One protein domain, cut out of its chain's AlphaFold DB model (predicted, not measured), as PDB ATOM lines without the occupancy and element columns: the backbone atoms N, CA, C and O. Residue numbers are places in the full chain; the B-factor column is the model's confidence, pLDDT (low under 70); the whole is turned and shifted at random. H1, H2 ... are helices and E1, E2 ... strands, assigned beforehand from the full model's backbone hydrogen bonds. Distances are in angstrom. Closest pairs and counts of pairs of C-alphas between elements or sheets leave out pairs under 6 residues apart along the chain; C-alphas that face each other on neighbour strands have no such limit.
ATOM      1  N   LYS A   8     -58.173  -8.378  53.576       92.81
ATOM      2  CA  LYS A   8     -59.525  -8.748  54.036       92.81
ATOM      3  C   LYS A   8     -60.409  -7.531  54.300       92.81
ATOM      4  O   LYS A   8     -61.581  -7.512  53.927       92.81
ATOM      5  N   ALA A   9     -59.849  -6.486  54.909       94.94
ATOM      6  CA  ALA A   9     -60.568  -5.234  55.128       94.94
ATOM      7  C   ALA A   9     -60.908  -4.516  53.811       94.94
ATOM      8  O   ALA A   9     -61.935  -3.837  53.730       94.94
ATOM      9  N   LEU A  10     -60.062  -4.644  52.785       93.25
ATOM     10  CA  LEU A  10     -60.339  -4.122  51.451       93.25
ATOM     11  C   LEU A  10     -61.462  -4.914  50.768       93.25
ATOM     12  O   LEU A  10     -62.391  -4.294  50.253       93.25
ATOM     13  N   GLU A  11     -61.439  -6.248  50.818       90.69
ATOM     14  CA  GLU A  11     -62.506  -7.077  50.231       90.69
ATOM     15  C   GLU A  11     -63.868  -6.786  50.875       90.69
ATOM     16  O   GLU A  11     -64.857  -6.581  50.172       90.69
ATOM     17  N   ALA A  12     -63.918  -6.622  52.200       89.62
ATOM     18  CA  ALA A  12     -65.143  -6.217  52.891       89.62
ATOM     19  C   ALA A  12     -65.708  -4.880  52.363       89.62
ATOM     20  O   ALA A  12     -66.921  -4.729  52.207       89.62
ATOM     21  N   GLN A  13     -64.843  -3.912  52.032       93.88
ATOM     22  CA  GLN A  13     -65.262  -2.640  51.429       93.88
ATOM     23  C   GLN A  13     -65.753  -2.799  49.986       93.88
ATOM     24  O   GLN A  13     -66.658  -2.074  49.570       93.88
ATOM     25  N   ILE A  14     -65.166  -3.712  49.210       83.94
ATOM     26  CA  ILE A  14     -65.596  -4.020  47.839       83.94
ATOM     27  C   ILE A  14     -67.004  -4.631  47.862       83.94
ATOM     28  O   ILE A  14     -67.886  -4.175  47.128       83.94
ATOM     29  N   LEU A  15     -67.239  -5.589  48.760       84.25
ATOM     30  CA  LEU A  15     -68.545  -6.219  48.959       84.25
ATOM     31  C   LEU A  15     -69.601  -5.222  49.446       84.25
ATOM     32  O   LEU A  15     -70.703  -5.190  48.904       84.25
ATOM     33  N   ALA A  16     -69.253  -4.341  50.389       90.62
ATOM     34  CA  ALA A  16     -70.152  -3.284  50.862       90.62
ATOM     35  C   ALA A  16     -70.593  -2.320  49.743       90.62
ATOM     36  O   ALA A  16     -71.657  -1.711  49.830       90.62
ATOM     37  N   LYS A  17     -69.793  -2.193  48.676       91.81
ATOM     38  CA  LYS A  17     -70.120  -1.403  47.480       91.81
ATOM     39  C   LYS A  17     -70.913  -2.183  46.422       91.81
ATOM     40  O   LYS A  17     -71.192  -1.625  45.366       91.81
ATOM     41  N   GLY A  18     -71.256  -3.450  46.667       84.06
ATOM     42  CA  GLY A  18     -71.987  -4.297  45.720       84.06
ATOM     43  C   GLY A  18     -71.186  -4.663  44.468       84.06
ATOM     44  O   GLY A  18     -71.759  -5.037  43.448       84.06
ATOM     45  N   LEU A  19     -69.857  -4.537  44.512       80.88
ATOM     46  CA  LEU A  19     -68.996  -4.884  43.388       80.88
ATOM     47  C   LEU A  19     -68.804  -6.403  43.381       80.88
ATOM     48  O   LEU A  19     -68.021  -6.923  44.164       80.88
ATOM     49  N   THR A  20     -69.494  -7.133  42.506       79.56
ATOM     50  CA  THR A  20     -69.490  -8.616  42.477       79.56
ATOM     51  C   THR A  20     -68.784  -9.215  41.258       79.56
ATOM     52  O   THR A  20     -68.864 -10.415  41.016       79.56
ATOM     53  N   ALA A  21     -68.064  -8.397  40.484       81.62
ATOM     54  CA  ALA A  21     -67.298  -8.878  39.336       81.62
ATOM     55  C   ALA A  21     -66.180  -9.868  39.751       81.62
ATOM     56  O   ALA A  21     -65.623  -9.711  40.846       81.62
ATOM     57  N   PRO A  22     -65.802 -10.828  38.875       84.88
ATOM     58  CA  PRO A  22     -64.751 -11.807  39.158       84.88
ATOM     59  C   PRO A  22     -63.425 -11.154  39.556       84.88
ATOM     60  O   PRO A  22     -62.958 -10.224  38.893       84.88
ATOM     61  N   ARG A  23     -62.803 -11.661  40.621       86.81
ATOM     62  CA  ARG A  23     -61.537 -11.159  41.172       86.81
ATOM     63  C   ARG A  23     -60.817 -12.240  41.973       86.81
ATOM     64  O   ARG A  23     -61.384 -13.294  42.243       86.81
ATOM     65  N   VAL A  24     -59.570 -11.960  42.333       89.12
ATOM     66  CA  VAL A  24     -58.777 -12.787  43.250       89.12
ATOM     67  C   VAL A  24     -59.138 -12.413  44.687       89.12
ATOM     68  O   VAL A  24     -59.249 -11.226  44.994       89.12
ATOM     69  N   LEU A  25     -59.322 -13.414  45.547       89.44
ATOM     70  CA  LEU A  25     -59.716 -13.229  46.942       89.44
ATOM     71  C   LEU A  25     -58.499 -13.237  47.885       89.44
ATOM     72  O   LEU A  25     -57.531 -13.964  47.627       89.44
ATOM     73  N   PRO A  26     -58.539 -12.489  49.003       89.94
ATOM     74  CA  PRO A  26     -57.472 -12.495  50.006       89.94
ATOM     75  C   PRO A  26     -57.119 -13.892  50.532       89.94
ATOM     76  O   PRO A  26     -55.945 -14.191  50.744       89.94
ATOM     77  N   GLU A  27     -58.117 -14.756  50.709       89.56
ATOM     78  CA  GLU A  27     -57.977 -16.129  51.201       89.56
ATOM     79  C   GLU A  27     -57.161 -16.987  50.229       89.56
ATOM     80  O   GLU A  27     -56.284 -17.736  50.648       89.56
ATOM     81  N   GLN A  28     -57.357 -16.800  48.920       87.44
ATOM     82  CA  GLN A  28     -56.584 -17.506  47.892       87.44
ATOM     83  C   GLN A  28     -55.100 -17.125  47.958       87.44
ATOM     84  O   GLN A  28     -54.218 -17.971  47.811       87.44
ATOM     85  N   ILE A  29     -54.809 -15.847  48.211       93.50
ATOM     86  CA  ILE A  29     -53.435 -15.371  48.387       93.50
ATOM     87  C   ILE A  29     -52.843 -15.886  49.698       93.50
ATOM     88  O   ILE A  29     -51.678 -16.285  49.718       93.50
ATOM     89  N   ASP A  30     -53.623 -15.912  50.781       94.00
ATOM     90  CA  ASP A  30     -53.206 -16.510  52.051       94.00
ATOM     91  C   ASP A  30     -52.818 -17.987  51.859       94.00
ATOM     92  O   ASP A  30     -51.741 -18.396  52.300       94.00
ATOM     93  N   ASP A  31     -53.624 -18.759  51.131       93.12
ATOM     94  CA  ASP A  31     -53.364 -20.171  50.837       93.12
ATOM     95  C   ASP A  31     -52.097 -20.379  50.003       93.12
ATOM     96  O   ASP A  31     -51.295 -21.268  50.305       93.12
ATOM     97  N   LEU A  32     -51.871 -19.553  48.977       93.25
ATOM     98  CA  LEU A  32     -50.652 -19.610  48.165       93.25
ATOM     99  C   LEU A  32     -49.412 -19.237  48.981       93.25
ATOM    100  O   LEU A  32     -48.378 -19.895  48.878       93.25
ATOM    101  N   VAL A  33     -49.517 -18.214  49.834       96.12
ATOM    102  CA  VAL A  33     -48.440 -17.812  50.746       96.12
ATOM    103  C   VAL A  33     -48.125 -18.920  51.757       96.12
ATOM    104  O   VAL A  33     -46.955 -19.129  52.084       96.12
ATOM    105  N   ASN A  34     -49.133 -19.648  52.241       96.25
ATOM    106  CA  ASN A  34     -48.959 -20.766  53.174       96.25
ATOM    107  C   ASN A  34     -48.285 -21.990  52.534       96.25
ATOM    108  O   ASN A  34     -47.681 -22.792  53.242       96.25
ATOM    109  N   GLN A  35     -48.343 -22.114  51.208       95.75
ATOM    110  CA  GLN A  35     -47.662 -23.167  50.448       95.75
ATOM    111  C   GLN A  35     -46.199 -22.834  50.117       95.75
ATOM    112  O   GLN A  35     -45.490 -23.675  49.562       95.75
ATOM    113  N   LEU A  36     -45.724 -21.624  50.439       97.50
ATOM    114  CA  LEU A  36     -44.338 -21.236  50.188       97.50
ATOM    115  C   LEU A  36     -43.379 -21.988  51.113       97.50
ATOM    116  O   LEU A  36     -43.531 -22.013  52.335       97.50
ATOM    117  N   SER A  37     -42.318 -22.513  50.517       98.00
ATOM    118  CA  SER A  37     -41.125 -22.964  51.225       98.00
ATOM    119  C   SER A  37     -40.035 -21.897  51.151       98.00
ATOM    120  O   SER A  37     -40.031 -21.056  50.250       98.00
ATOM    121  N   PHE A  38     -39.106 -21.904  52.107       98.19
ATOM    122  CA  PHE A  38     -38.041 -20.907  52.165       98.19
ATOM    123  C   PHE A  38     -36.672 -21.567  52.195       98.19
ATOM    124  O   PHE A  38     -36.402 -22.425  53.034       98.19
ATOM    125  N   HIS A  39     -35.785 -21.114  51.312       98.06
ATOM    126  CA  HIS A  39     -34.371 -21.466  51.354       98.06
ATOM    127  C   HIS A  39     -33.548 -20.230  51.694       98.06
ATOM    128  O   HIS A  39     -33.799 -19.157  51.148       98.06
ATOM    129  N   THR A  40     -32.571 -20.365  52.591       98.00
ATOM    130  CA  THR A  40     -31.745 -19.236  53.040       98.00
ATOM    131  C   THR A  40     -30.275 -19.475  52.758       98.00
ATOM    132  O   THR A  40     -29.801 -20.604  52.851       98.00
ATOM    133  N   TYR A  41     -29.557 -18.400  52.449       97.94
ATOM    134  CA  TYR A  41     -28.121 -18.431  52.210       97.94
ATOM    135  C   TYR A  41     -27.463 -17.189  52.806       97.94
ATOM    136  O   TYR A  41     -27.934 -16.069  52.602       97.94
ATOM    137  N   VAL A  42     -26.382 -17.381  53.557       97.62
ATOM    138  CA  VAL A  42     -25.546 -16.282  54.053       97.62
ATOM    139  C   VAL A  42     -24.437 -16.055  53.044       97.62
ATOM    140  O   VAL A  42     -23.727 -16.995  52.690       97.62
ATOM    141  N   ILE A  43     -24.288 -14.819  52.575       97.19
ATOM    142  CA  ILE A  43     -23.266 -14.487  51.584       97.19
ATOM    143  C   ILE A  43     -21.898 -14.456  52.290       97.19
ATOM    144  O   ILE A  43     -21.711 -13.631  53.194       97.19
ATOM    145  N   PRO A  44     -20.935 -15.314  51.898       95.75
ATOM    146  CA  PRO A  44     -19.641 -15.410  52.564       95.75
ATOM    147  C   PRO A  44     -18.897 -14.073  52.580       95.75
ATOM    148  O   PRO A  44     -18.891 -13.345  51.589       95.75
ATOM    149  N   GLY A  45     -18.261 -13.753  53.708       94.88
ATOM    150  CA  GLY A  45     -17.539 -12.488  53.887       94.88
ATOM    151  C   GLY A  45     -18.440 -11.262  54.075       94.88
ATOM    152  O   GLY A  45     -17.940 -10.140  54.076       94.88
ATOM    153  N   THR A  46     -19.750 -11.452  54.244       95.88
ATOM    154  CA  THR A  46     -20.706 -10.371  54.508       95.88
ATOM    155  C   THR A  46     -21.563 -10.677  55.733       95.88
ATOM    156  O   THR A  46     -21.572 -11.789  56.251       95.88
ATOM    157  N   THR A  47     -22.343  -9.688  56.156       96.44
ATOM    158  CA  THR A  47     -23.369  -9.799  57.200       96.44
ATOM    159  C   THR A  47     -24.777  -9.953  56.614       96.44
ATOM    160  O   THR A  47     -25.767  -9.619  57.272       96.44
ATOM    161  N   VAL A  48     -24.878 -10.386  55.348       97.19
ATOM    162  CA  VAL A  48     -26.131 -10.445  54.591       97.19
ATOM    163  C   VAL A  48     -26.618 -11.881  54.438       97.19
ATOM    164  O   VAL A  48     -25.935 -12.740  53.881       97.19
ATOM    165  N   THR A  49     -27.863 -12.099  54.846       98.00
ATOM    166  CA  THR A  49     -28.632 -13.319  54.609       98.00
ATOM    167  C   THR A  49     -29.693 -13.050  53.549       98.00
ATOM    168  O   THR A  49     -30.474 -12.101  53.659       98.00
ATOM    169  N   VAL A  50     -29.750 -13.898  52.527       98.31
ATOM    170  CA  VAL A  50     -30.819 -13.913  51.523       98.31
ATOM    171  C   VAL A  50     -31.774 -15.070  51.794       98.31
ATOM    172  O   VAL A  50     -31.367 -16.108  52.315       98.31
ATOM    173  N   ALA A  51     -33.045 -14.890  51.451       98.62
ATOM    174  CA  ALA A  51     -34.068 -15.922  51.522       98.62
ATOM    175  C   ALA A  51     -34.869 -15.945  50.219       98.62
ATOM    176  O   ALA A  51     -35.386 -14.911  49.800       98.62
ATOM    177  N   ALA A  52     -34.988 -17.110  49.592       98.62
ATOM    178  CA  ALA A  52     -35.863 -17.333  48.448       98.62
ATOM    179  C   ALA A  52     -37.197 -17.909  48.934       98.62
ATOM    180  O   ALA A  52     -37.198 -18.891  49.674       98.62
ATOM    181  N   ALA A  53     -38.308 -17.302  48.516       98.56
ATOM    182  CA  ALA A  53     -39.654 -17.836  48.674       98.56
ATOM    183  C   ALA A  53     -39.989 -18.693  47.449       98.56
ATOM    184  O   ALA A  53     -40.046 -18.188  46.326       98.56
ATOM    185  N   ILE A  54     -40.172 -19.989  47.664       98.38
ATOM    186  CA  ILE A  54     -40.309 -20.994  46.614       98.38
ATOM    187  C   ILE A  54     -41.717 -21.571  46.694       98.38
ATOM    188  O   ILE A  54     -42.082 -22.202  47.689       98.38
ATOM    189  N   GLY A  55     -42.503 -21.329  45.651       94.75
ATOM    190  CA  GLY A  55     -43.849 -21.862  45.508       94.75
ATOM    191  C   GLY A  55     -43.880 -23.253  44.865       94.75
ATOM    192  O   GLY A  55     -42.833 -23.817  44.516       94.75
ATOM    193  N   PRO A  56     -45.089 -23.810  44.679       89.12
ATOM    194  CA  PRO A  56     -45.289 -25.075  43.982       89.12
ATOM    195  C   PRO A  56     -44.596 -25.110  42.612       89.12
ATOM    196  O   PRO A  56     -44.520 -24.107  41.905       89.12
ATOM    197  N   GLY A  57     -44.070 -26.277  42.234       89.50
ATOM    198  CA  GLY A  57     -43.335 -26.440  40.972       89.50
ATOM    199  C   GLY A  57     -41.912 -25.868  40.981       89.50
ATOM    200  O   GLY A  57     -41.337 -25.676  39.913       89.50
ATOM    201  N   ASN A  58     -41.333 -25.619  42.162       93.62
ATOM    202  CA  ASN A  58     -39.991 -25.044  42.342       93.62
ATOM    203  C   ASN A  58     -39.836 -23.640  41.734       93.62
ATOM    204  O   ASN A  58     -38.734 -23.226  41.370       93.62
ATOM    205  N   PHE A  59     -40.939 -22.900  41.622       94.75
ATOM    206  CA  PHE A  59     -40.929 -21.538  41.114       94.75
ATOM    207  C   PHE A  59     -40.531 -20.563  42.226       94.75
ATOM    208  O   PHE A  59     -41.180 -20.495  43.272       94.75
ATOM    209  N   VAL A  60     -39.459 -19.798  42.012       97.88
ATOM    210  CA  VAL A  60     -39.051 -18.742  42.947       97.88
ATOM    211  C   VAL A  60     -39.977 -17.548  42.753       97.88
ATOM    212  O   VAL A  60     -39.879 -16.839  41.756       97.88
ATOM    213  N   VAL A  61     -40.863 -17.327  43.719       97.94
ATOM    214  CA  VAL A  61     -41.860 -16.249  43.682       97.94
ATOM    215  C   VAL A  61     -41.215 -14.907  44.017       97.94
ATOM    216  O   VAL A  61     -41.469 -13.906  43.356       97.94
ATOM    217  N   ALA A  62     -40.373 -14.872  45.053       98.44
ATOM    218  CA  ALA A  62     -39.679 -13.660  45.469       98.44
ATOM    219  C   ALA A  62     -38.398 -13.972  46.247       98.44
ATOM    220  O   ALA A  62     -38.205 -15.077  46.760       98.44
ATOM    221  N   ILE A  63     -37.533 -12.966  46.374       98.38
ATOM    222  CA  ILE A  63     -36.315 -13.031  47.183       98.38
ATOM    223  C   ILE A  63     -36.326 -11.880  48.190       98.38
ATOM    224  O   ILE A  63     -36.499 -10.717  47.830       98.38
ATOM    225  N   GLY A  64     -36.109 -12.209  49.459       98.00
ATOM    226  CA  GLY A  64     -35.888 -11.264  50.547       98.00
ATOM    227  C   GLY A  64     -34.427 -11.245  50.983       98.00
ATOM    228  O   GLY A  64     -33.686 -12.208  50.791       98.00
ATOM    229  N   LYS A  65     -34.001 -10.146  51.610       98.00
ATOM    230  CA  LYS A  65     -32.665 -10.038  52.210       98.00
ATOM    231  C   LYS A  65     -32.681  -9.312  53.547       98.00
ATOM    232  O   LYS A  65     -33.476  -8.393  53.771       98.00
ATOM    233  N   ALA A  66     -31.761  -9.678  54.422       97.69
ATOM    234  CA  ALA A  66     -31.470  -8.976  55.660       97.69
ATOM    235  C   ALA A  66     -29.960  -8.825  55.813       97.69
ATOM    236  O   ALA A  66     -29.229  -9.773  55.569       97.69
ATOM    237  N   GLY A  67     -29.505  -7.632  56.189       95.12
ATOM    238  CA  GLY A  67     -28.098  -7.351  56.451       95.12
ATOM    239  C   GLY A  67     -27.943  -6.652  57.791       95.12
ATOM    240  O   GLY A  67     -28.737  -5.758  58.095       95.12
ATOM    241  N   ALA A  68     -26.948  -7.058  58.579       95.75
ATOM    242  CA  ALA A  68     -26.532  -6.313  59.765       95.75
ATOM    243  C   ALA A  68     -25.519  -5.228  59.373       95.75
ATOM    244  O   ALA A  68     -24.672  -5.450  58.510       95.75
ATOM    245  N   ALA A  69     -25.595  -4.054  60.000       95.38
ATOM    246  CA  ALA A  69     -24.692  -2.944  59.682       95.38
ATOM    247  C   ALA A  69     -23.238  -3.209  60.114       95.38
ATOM    248  O   ALA A  69     -22.318  -2.675  59.502       95.38
ATOM    249  N   SER A  70     -23.033  -4.028  61.149       94.62
ATOM    250  CA  SER A  70     -21.714  -4.385  61.670       94.62
ATOM    251  C   SER A  70     -21.605  -5.895  61.889       94.62
ATOM    252  O   SER A  70     -22.615  -6.565  62.129       94.62
ATOM    253  N   ALA A  71     -20.389  -6.433  61.784       93.50
ATOM    254  CA  ALA A  71     -20.132  -7.866  61.934       93.50
ATOM    255  C   ALA A  71     -20.328  -8.339  63.381       93.50
ATOM    256  O   ALA A  71     -20.787  -9.448  63.612       93.50
ATOM    257  N   GLU A  72     -20.062  -7.468  64.351       95.88
ATOM    258  CA  GLU A  72     -20.219  -7.734  65.782       95.88
ATOM    259  C   GLU A  72     -21.688  -7.947  66.170       95.88
ATOM    260  O   GLU A  72     -21.982  -8.669  67.115       95.88
ATOM    261  N   ASN A  73     -22.611  -7.333  65.422       93.25
ATOM    262  CA  ASN A  73     -24.055  -7.470  65.611       93.25
ATOM    263  C   ASN A  73     -24.679  -8.512  64.667       93.25
ATOM    264  O   ASN A  73     -25.907  -8.596  64.571       93.25
ATOM    265  N   PHE A  74     -23.868  -9.262  63.914       95.44
ATOM    266  CA  PHE A  74     -24.380 -10.283  63.012       95.44
ATOM    267  C   PHE A  74     -24.772 -11.538  63.793       95.44
ATOM    268  O   PHE A  74     -23.928 -12.257  64.320       95.44
ATOM    269  N   ASP A  75     -26.072 -11.818  63.797       96.31
ATOM    270  CA  ASP A  75     -26.639 -13.078  64.256       96.31
ATOM    271  C   ASP A  75     -27.327 -13.773  63.077       96.31
ATOM    272  O   ASP A  75     -28.223 -13.224  62.423       96.31
ATOM    273  N   GLU A  76     -26.889 -14.997  62.797       93.06
ATOM    274  CA  GLU A  76     -27.338 -15.751  61.634       93.06
ATOM    275  C   GLU A  76     -28.826 -16.121  61.716       93.06
ATOM    276  O   GLU A  76     -29.544 -16.067  60.714       93.06
ATOM    277  N   MET A  77     -29.321 -16.465  62.906       95.62
ATOM    278  CA  MET A  77     -30.718 -16.831  63.127       95.62
ATOM    279  C   MET A  77     -31.626 -15.607  62.978       95.62
ATOM    280  O   MET A  77     -32.656 -15.675  62.300       95.62
ATOM    281  N   VAL A  78     -31.232 -14.464  63.544       96.44
ATOM    282  CA  VAL A  78     -31.959 -13.194  63.390       96.44
ATOM    283  C   VAL A  78     -31.984 -12.768  61.921       96.44
ATOM    284  O   VAL A  78     -33.044 -12.397  61.404       96.44
ATOM    285  N   GLY A  79     -30.847 -12.873  61.228       96.50
ATOM    286  CA  GLY A  79     -30.730 -12.597  59.797       96.50
ATOM    287  C   GLY A  79     -31.654 -13.480  58.956       96.50
ATOM    288  O   GLY A  79     -32.410 -12.961  58.132       96.50
ATOM    289  N   ARG A  80     -31.669 -14.797  59.210       97.38
ATOM    290  CA  ARG A  80     -32.574 -15.755  58.548       97.38
ATOM    291  C   ARG A  80     -34.039 -15.396  58.761       97.38
ATOM    292  O   ARG A  80     -34.767 -15.241  57.783       97.38
ATOM    293  N   ASN A  81     -34.459 -15.188  60.009       97.81
ATOM    294  CA  ASN A  81     -35.847 -14.861  60.337       97.81
ATOM    295  C   ASN A  81     -36.306 -13.569  59.641       97.81
ATOM    296  O   ASN A  81     -37.405 -13.507  59.084       97.81
ATOM    297  N   ARG A  82     -35.449 -12.540  59.606       97.75
ATOM    298  CA  ARG A  82     -35.746 -11.280  58.908       97.75
ATOM    299  C   ARG A  82     -35.765 -11.427  57.390       97.75
ATOM    300  O   ARG A  82     -36.630 -10.831  56.749       97.75
ATOM    301  N   ALA A  83     -34.844 -12.195  56.814       98.19
ATOM    302  CA  ALA A  83     -34.812 -12.446  55.379       98.19
ATOM    303  C   ALA A  83     -36.065 -13.214  54.927       98.19
ATOM    304  O   ALA A  83     -36.690 -12.805  53.952       98.19
ATOM    305  N   ILE A  84     -36.481 -14.244  55.677       98.38
ATOM    306  CA  ILE A  84     -37.713 -15.011  55.428       98.38
ATOM    307  C   ILE A  84     -38.943 -14.110  55.520       98.38
ATOM    308  O   ILE A  84     -39.761 -14.115  54.607       98.38
ATOM    309  N   SER A  85     -39.058 -13.294  56.575       97.69
ATOM    310  CA  SER A  85     -40.177 -12.351  56.720       97.69
ATOM    311  C   SER A  85     -40.292 -11.429  55.504       97.69
ATOM    312  O   SER A  85     -41.364 -11.312  54.924       97.69
ATOM    313  N   ARG A  86     -39.176 -10.836  55.059       97.94
ATOM    314  CA  ARG A  86     -39.165  -9.964  53.874       97.94
ATOM    315  C   ARG A  86     -39.467 -10.715  52.581       97.94
ATOM    316  O   ARG A  86     -40.138 -10.167  51.715       97.94
ATOM    317  N   ALA A  87     -38.974 -11.944  52.444       98.38
ATOM    318  CA  ALA A  87     -39.277 -12.792  51.298       98.38
ATOM    319  C   ALA A  87     -40.771 -13.140  51.250       98.38
ATOM    320  O   ALA A  87     -41.356 -13.113  50.176       98.38
ATOM    321  N   LYS A  88     -41.397 -13.407  52.405       97.94
ATOM    322  CA  LYS A  88     -42.833 -13.683  52.525       97.94
ATOM    323  C   LYS A  88     -43.680 -12.471  52.129       97.94
ATOM    324  O   LYS A  88     -44.607 -12.622  51.339       97.94
ATOM    325  N   ASP A  89     -43.332 -11.282  52.618       96.75
ATOM    326  CA  ASP A  89     -44.040 -10.041  52.275       96.75
ATOM    327  C   ASP A  89     -43.911  -9.720  50.776       96.75
ATOM    328  O   ASP A  89     -44.903  -9.424  50.108       96.75
ATOM    329  N   ALA A  90     -42.700  -9.851  50.221       97.81
ATOM    330  CA  ALA A  90     -42.457  -9.670  48.791       97.81
ATOM    331  C   ALA A  90     -43.196 -10.716  47.943       97.81
ATOM    332  O   ALA A  90     -43.771 -10.375  46.912       97.81
ATOM    333  N   ALA A  91     -43.224 -11.976  48.386       98.12
ATOM    334  CA  ALA A  91     -43.946 -13.039  47.700       98.12
ATOM    335  C   ALA A  91     -45.452 -12.782  47.691       98.12
ATOM    336  O   ALA A  91     -46.077 -12.983  46.660       98.12
ATOM    337  N   ARG A  92     -46.036 -12.277  48.786       97.88
ATOM    338  CA  ARG A  92     -47.455 -11.897  48.815       97.88
ATOM    339  C   ARG A  92     -47.781 -10.853  47.746       97.88
ATOM    340  O   ARG A  92     -48.746 -11.026  47.010       97.88
ATOM    341  N   ALA A  93     -46.974  -9.796  47.651       96.94
ATOM    342  CA  ALA A  93     -47.165  -8.756  46.640       96.94
ATOM    343  C   ALA A  93     -47.062  -9.324  45.212       96.94
ATOM    344  O   ALA A  93     -47.924  -9.061  44.380       96.94
ATOM    345  N   GLN A  94     -46.059 -10.168  44.955       97.69
ATOM    346  CA  GLN A  94     -45.885 -10.834  43.661       97.69
ATOM    347  C   GLN A  94     -47.042 -11.783  43.327       97.69
ATOM    348  O   GLN A  94     -47.509 -11.811  42.194       97.69
ATOM    349  N   LEU A  95     -47.548 -12.540  44.302       96.62
ATOM    350  CA  LEU A  95     -48.685 -13.437  44.095       96.62
ATOM    351  C   LEU A  95     -49.942 -12.665  43.699       96.62
ATOM    352  O   LEU A  95     -50.634 -13.104  42.791       96.62
ATOM    353  N   TRP A  96     -50.208 -11.500  44.294       96.38
ATOM    354  CA  TRP A  96     -51.311 -10.640  43.851       96.38
ATOM    355  C   TRP A  96     -51.192 -10.249  42.370       96.38
ATOM    356  O   TRP A  96     -52.171 -10.350  41.628       96.38
ATOM    357  N   GLU A  97     -50.001  -9.844  41.920       96.56
ATOM    358  CA  GLU A  97     -49.754  -9.483  40.517       96.56
ATOM    359  C   GLU A  97     -49.918 -10.688  39.578       96.56
ATOM    360  O   GLU A  97     -50.617 -10.604  38.563       96.56
ATOM    361  N   LEU A  98     -49.314 -11.826  39.932       95.12
ATOM    362  CA  LEU A  98     -49.340 -13.053  39.134       95.12
ATOM    363  C   LEU A  98     -50.751 -13.639  39.036       95.12
ATOM    364  O   LEU A  98     -51.204 -13.982  37.943       95.12
ATOM    365  N   GLU A  99     -51.471 -13.715  40.153       93.81
ATOM    366  CA  GLU A  99     -52.832 -14.244  40.197       93.81
ATOM    367  C   GLU A  99     -53.820 -13.318  39.488       93.81
ATOM    368  O   GLU A  99     -54.701 -13.795  38.768       93.81
ATOM    369  N   GLY A 100     -53.637 -11.999  39.607       92.50
ATOM    370  CA  GLY A 100     -54.414 -11.014  38.860       92.50
ATOM    371  C   GLY A 100     -54.199 -11.128  37.349       92.50
ATOM    372  O   GLY A 100     -55.168 -11.178  36.586       92.50
ATOM    373  N   TYR A 101     -52.941 -11.233  36.905       93.88
ATOM    374  CA  TYR A 101     -52.607 -11.449  35.494       93.88
ATOM    375  C   TYR A 101     -53.227 -12.743  34.960       93.88
ATOM    376  O   TYR A 101     -53.875 -12.750  33.911       93.88
ATOM    377  N   ARG A 102     -53.068 -13.835  35.711       92.12
ATOM    378  CA  ARG A 102     -53.589 -15.156  35.366       92.12
ATOM    379  C   ARG A 102     -55.108 -15.140  35.232       92.12
ATOM    380  O   ARG A 102     -55.624 -15.577  34.208       92.12
ATOM    381  N   LEU A 103     -55.820 -14.563  36.204       88.69
ATOM    382  CA  LEU A 103     -57.270 -14.387  36.130       88.69
ATOM    383  C   LEU A 103     -57.671 -13.595  34.882       88.69
ATOM    384  O   LEU A 103     -58.557 -14.020  34.143       88.69
ATOM    385  N   LYS A 104     -57.001 -12.469  34.605       88.62
ATOM    386  CA  LYS A 104     -57.308 -11.653  33.426       88.62
ATOM    387  C   LYS A 104     -57.101 -12.424  32.121       88.62
ATOM    388  O   LYS A 104     -57.930 -12.286  31.223       88.62
ATOM    389  N   ARG A 105     -56.038 -13.228  32.010       89.81
ATOM    390  CA  ARG A 105     -55.797 -14.065  30.825       89.81
ATOM    391  C   ARG A 105     -56.906 -15.093  30.632       89.81
ATOM    392  O   ARG A 105     -57.439 -15.176  29.534       89.81
ATOM    393  N   ASN A 106     -57.324 -15.774  31.696       83.38
ATOM    394  CA  ASN A 106     -58.407 -16.756  31.599       83.38
ATOM    395  C   ASN A 106     -59.731 -16.103  31.183       83.38
ATOM    396  O   ASN A 106     -60.441 -16.636  30.337       83.38
ATOM    397  N   LEU A 107     -60.044 -14.911  31.705       83.81
ATOM    398  CA  LEU A 107     -61.237 -14.166  31.284       83.81
ATOM    399  C   LEU A 107     -61.191 -13.780  29.798       83.81
ATOM    400  O   LEU A 107     -62.222 -13.825  29.131       83.81
ATOM    401  N   LEU A 108     -60.015 -13.416  29.273       86.00
ATOM    402  CA  LEU A 108     -59.842 -13.135  27.845       86.00
ATOM    403  C   LEU A 108     -60.008 -14.400  26.994       86.00
ATOM    404  O   LEU A 108     -60.731 -14.361  26.004       86.00
ATOM    405  N   ASP A 109     -59.411 -15.523  27.401       79.81
ATOM    406  CA  ASP A 109     -59.555 -16.805  26.695       79.81
ATOM    407  C   ASP A 109     -61.029 -17.233  26.617       79.81
ATOM    408  O   ASP A 109     -61.522 -17.633  25.563       79.81
ATOM    409  N   LEU A 110     -61.772 -17.082  27.715       77.50
ATOM    410  CA  LEU A 110     -63.205 -17.377  27.753       77.50
ATOM    411  C   LEU A 110     -64.033 -16.455  26.855       77.50
ATOM    412  O   LEU A 110     -65.029 -16.896  26.274       77.50
ATOM    413  N   GLN A 111     -63.636 -15.187  26.743       77.94
ATOM    414  CA  GLN A 111     -64.276 -14.235  25.840       77.94
ATOM    415  C   GLN A 111     -64.076 -14.644  24.377       77.94
ATOM    416  O   GLN A 111     -65.028 -14.620  23.603       77.94
ATOM    417  N   GLU A 112     -62.860 -15.054  24.006       76.94
ATOM    418  CA  GLU A 112     -62.517 -15.491  22.647       76.94
ATOM    419  C   GLU A 112     -63.268 -16.768  22.236       76.94
ATOM    420  O   GLU A 112     -63.690 -16.899  21.088       76.94
ATOM    421  N   VAL A 113     -63.490 -17.692  23.176       75.56
ATOM    422  CA  VAL A 113     -64.219 -18.952  22.937       75.56
ATOM    423  C   VAL A 113     -65.749 -18.764  22.988       75.56
ATOM    424  O   VAL A 113     -66.501 -19.690  22.690       75.56
ATOM    425  N   GLY A 114     -66.243 -17.568  23.332       72.62
ATOM    426  CA  GLY A 114     -67.680 -17.271  23.425       72.62
ATOM    427  C   GLY A 114     -68.386 -17.914  24.628       72.62
ATOM    428  O   GLY A 114     -69.612 -17.907  24.696       72.62
ATOM    429  N   GLY A 115     -67.631 -18.468  25.583       70.62
ATOM    430  CA  GLY A 115     -68.158 -19.102  26.799       70.62
ATOM    431  C   GLY A 115     -68.317 -18.145  27.986       70.62
ATOM    432  O   GLY A 115     -68.873 -18.531  29.015       70.62
ATOM    433  N   LEU A 116     -67.833 -16.903  27.864       69.69
ATOM    434  CA  LEU A 116     -67.782 -15.948  28.972       69.69
ATOM    435  C   LEU A 116     -69.168 -15.640  29.560       69.69
ATOM    436  O   LEU A 116     -69.331 -15.725  30.773       69.69
ATOM    437  N   ASP A 117     -70.171 -15.345  28.730       69.00
ATOM    438  CA  ASP A 117     -71.512 -14.969  29.209       69.00
ATOM    439  C   ASP A 117     -72.189 -16.100  29.994       69.00
ATOM    440  O   ASP A 117     -72.834 -15.870  31.019       69.00
ATOM    441  N   GLN A 118     -71.999 -17.342  29.547       68.25
ATOM    442  CA  GLN A 118     -72.528 -18.532  30.211       68.25
ATOM    443  C   GLN A 118     -71.866 -18.725  31.578       68.25
ATOM    444  O   GLN A 118     -72.556 -18.943  32.572       68.25
ATOM    445  N   ILE A 119     -70.542 -18.566  31.651       67.62
ATOM    446  CA  ILE A 119     -69.784 -18.695  32.900       67.62
ATOM    447  C   ILE A 119     -70.132 -17.574  33.878       67.62
ATOM    448  O   ILE A 119     -70.351 -17.853  35.053       67.62
ATOM    449  N   LEU A 120     -70.240 -16.328  33.411       68.50
ATOM    450  CA  LEU A 120     -70.646 -15.199  34.251       68.50
ATOM    451  C   LEU A 120     -72.073 -15.370  34.786       68.50
ATOM    452  O   LEU A 120     -72.343 -15.020  35.932       68.50
ATOM    453  N   THR A 121     -72.973 -15.958  33.995       67.19
ATOM    454  CA  THR A 121     -74.344 -16.263  34.426       67.19
ATOM    455  C   THR A 121     -74.377 -17.380  35.467       67.19
ATOM    456  O   THR A 121     -75.104 -17.278  36.452       67.19
ATOM    457  N   VAL A 122     -73.584 -18.440  35.287       65.56
ATOM    458  CA  VAL A 122     -73.449 -19.516  36.285       65.56
ATOM    459  C   VAL A 122     -72.854 -18.967  37.581       65.56
ATOM    460  O   VAL A 122     -73.389 -19.223  38.652       65.56
ATOM    461  N   ALA A 123     -71.803 -18.158  37.476       62.38
ATOM    462  CA  ALA A 123     -71.167 -17.471  38.590       62.38
ATOM    463  C   ALA A 123     -72.136 -16.579  39.377       62.38
ATOM    464  O   ALA A 123     -72.173 -16.642  40.601       62.38
ATOM    465  N   ALA A 124     -72.945 -15.774  38.685       63.44
ATOM    466  CA  ALA A 124     -73.919 -14.881  39.313       63.44
ATOM    467  C   ALA A 124     -75.050 -15.627  40.045       63.44
ATOM    468  O   ALA A 124     -75.669 -15.061  40.941       63.44
ATOM    469  N   ASN A 125     -75.313 -16.882  39.666       64.00
ATOM    470  CA  ASN A 125     -76.361 -17.727  40.240       64.00
ATOM    471  C   ASN A 125     -75.806 -18.858  41.125       64.00
ATOM    472  O   ASN A 125     -76.562 -19.737  41.540       64.00
ATOM    473  N   MET A 126     -74.496 -18.865  41.393       57.16
ATOM    474  CA  MET A 126     -73.864 -19.872  42.238       57.16
ATOM    475  C   MET A 126     -74.303 -19.652  43.695       57.16
ATOM    476  O   MET A 126     -74.274 -18.515  44.174       57.16
ATOM    477  N   PRO A 127     -74.749 -20.704  44.406       55.47
ATOM    478  CA  PRO A 127     -75.178 -20.559  45.789       55.47
ATOM    479  C   PRO A 127     -73.992 -20.132  46.668       55.47
ATOM    480  O   PRO A 127     -72.837 -20.455  46.386       55.47
ATOM    481  N   ALA A 128     -74.276 -19.339  47.705       51.44
ATOM    482  CA  ALA A 128     -73.253 -18.648  48.497       51.44
ATOM    483  C   ALA A 128     -72.274 -19.600  49.208       51.44
ATOM    484  O   ALA A 128     -71.138 -19.223  49.463       51.44
ATOM    485  N   ASP A 129     -72.696 -20.835  49.477       52.09
ATOM    486  CA  ASP A 129     -71.874 -21.912  50.031       52.09
ATOM    487  C   ASP A 129     -70.878 -22.508  49.017       52.09
ATOM    488  O   ASP A 129     -69.897 -23.120  49.421       52.09
ATOM    489  N   MET A 130     -71.093 -22.302  47.713       50.06
ATOM    490  CA  MET A 130     -70.153 -22.646  46.638       50.06
ATOM    491  C   MET A 130     -69.348 -21.449  46.115       50.06
ATOM    492  O   MET A 130     -68.384 -21.656  45.383       50.06
ATOM    493  N   ALA A 131     -69.692 -20.212  46.481       48.38
ATOM    494  CA  ALA A 131     -68.972 -19.015  46.033       48.38
ATOM    495  C   ALA A 131     -67.518 -18.974  46.547       48.38
ATOM    496  O   ALA A 131     -66.612 -18.560  45.819       48.38
ATOM    497  N   ASP A 132     -67.283 -19.505  47.753       43.78
ATOM    498  CA  ASP A 132     -65.947 -19.713  48.336       43.78
ATOM    499  C   ASP A 132     -65.152 -20.799  47.586       43.78
ATOM    500  O   ASP A 132     -63.929 -20.900  47.685       43.78
ATOM    501  N   HIS A 133     -65.855 -21.615  46.802       49.25
ATOM    502  CA  HIS A 133     -65.328 -22.637  45.916       49.25
ATOM    503  C   HIS A 133     -65.451 -22.178  44.463       49.25
ATOM    504  O   HIS A 133     -65.872 -22.977  43.639       49.25
ATOM    505  N   TRP A 134     -65.128 -20.922  44.120       48.22
ATOM    506  CA  TRP A 134     -64.997 -20.490  42.719       48.22
ATOM    507  C   TRP A 134     -63.981 -21.412  42.025       48.22
ATOM    508  O   TRP A 134     -62.770 -21.202  42.173       48.22
ATOM    509  N   PRO A 135     -64.413 -22.514  41.386       42.06
ATOM    510  CA  PRO A 135     -63.711 -23.774  41.569       42.06
ATOM    511  C   PRO A 135     -62.554 -23.776  40.597       42.06
ATOM    512  O   PRO A 135     -62.716 -24.059  39.417       42.06
ATOM    513  N   ALA A 136     -61.405 -23.356  41.117       45.91
ATOM    514  CA  ALA A 136     -60.183 -23.097  40.394       45.91
ATOM    515  C   ALA A 136     -60.370 -22.186  39.172       45.91
ATOM    516  O   ALA A 136     -60.579 -22.693  38.081       45.91
TER     517      ALA A 136
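What this domain is: This is residues 8 to 136 of the 174 residues of an uncharacterized protein of Sphingomonadales bacterium RIFCSPHIGHO2_01_FULL_65_20 (UniProt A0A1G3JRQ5). One long helix, H3, makes most of the longest axis: its residues 76 to 98 pack along a small antiparallel sheet of three strands, and its remaining residues run on past the sheet. Short helix H2 crosses H3 near the sheet, residues 12 to 18, mostly of H1, stick out, and H4 and then H5 follow a turn at the far end of H3. The printed part has 129 residues with five named helices and three named strands, in the chain order H1 H2 E1 E2 E3 H3 H4 H5; the sheet's order is E1, E2, E3 and the class is mixed, helices and strands. The whole is loose, with a radius of gyration of the C-alphas of 19.8 A and spans of 63 by 32 by 20 A, only just elongated.

How they stand to each other: Start at H1, residues 8 to 16, and go on to H2, residues 26 to 34; they are close but not clearly touching, with Lys 8 and Pro 26 closest at 5.9 A between C-alphas, and run opposite ways at a shallow tilt of 22 degrees. Next come E1, residues 37 to 42, E2, residues 48 to 55, and E3, residues 59 to 67, a meander, each strand the antiparallel neighbour of the one before. E1 and E2 form a hairpin at 160 degrees; look for N 39 and O 52, 3.1 A apart. E2 and E3 form another at 160 degrees, with N 51 and O 64 at 2.8 A. The sheet is twisted, its C-alphas lying up to 4.2 A off the best plane. H3, residues 76 to 112, is on the sheet; its closest C-alphas to E3 are those of Ala 87 and Gly 64, 3.8 A apart. H3 touches H2 with residues 88 to 96 alone, the C-alphas of Arg 92 and Val 33 being closest at 6.3 A; they run opposite ways at a steep tilt of 49 degrees. H4, residues 116 to 124, is close to H3 but not clearly touching, and H5, residues 128 to 131, is apart from H3. In H1, H2, H3 and H4 every O i to N i+4 pair is within hydrogen-bond range; H5 is too short for such a pair.

Where its parts are: Find C-alpha 8 at (-59.525, -8.748, 54.036), where H1 begins. From C-alpha 76 at (-27.338, -15.751, 61.634), H3 runs 52.5 A to C-alpha 112 at (-62.517, -15.491, 22.647). E1 measures 17.2 A, E2 23.0 A and E3 24.5 A from first to last C-alpha.

The domain as a whole: The C-alphas of Glu 72 and Gly 114 are the two farthest apart, at 64.3 A. The printed part has no cut and no long link. The model's confidence is low, with pLDDT under 70, at residues 116 to 136.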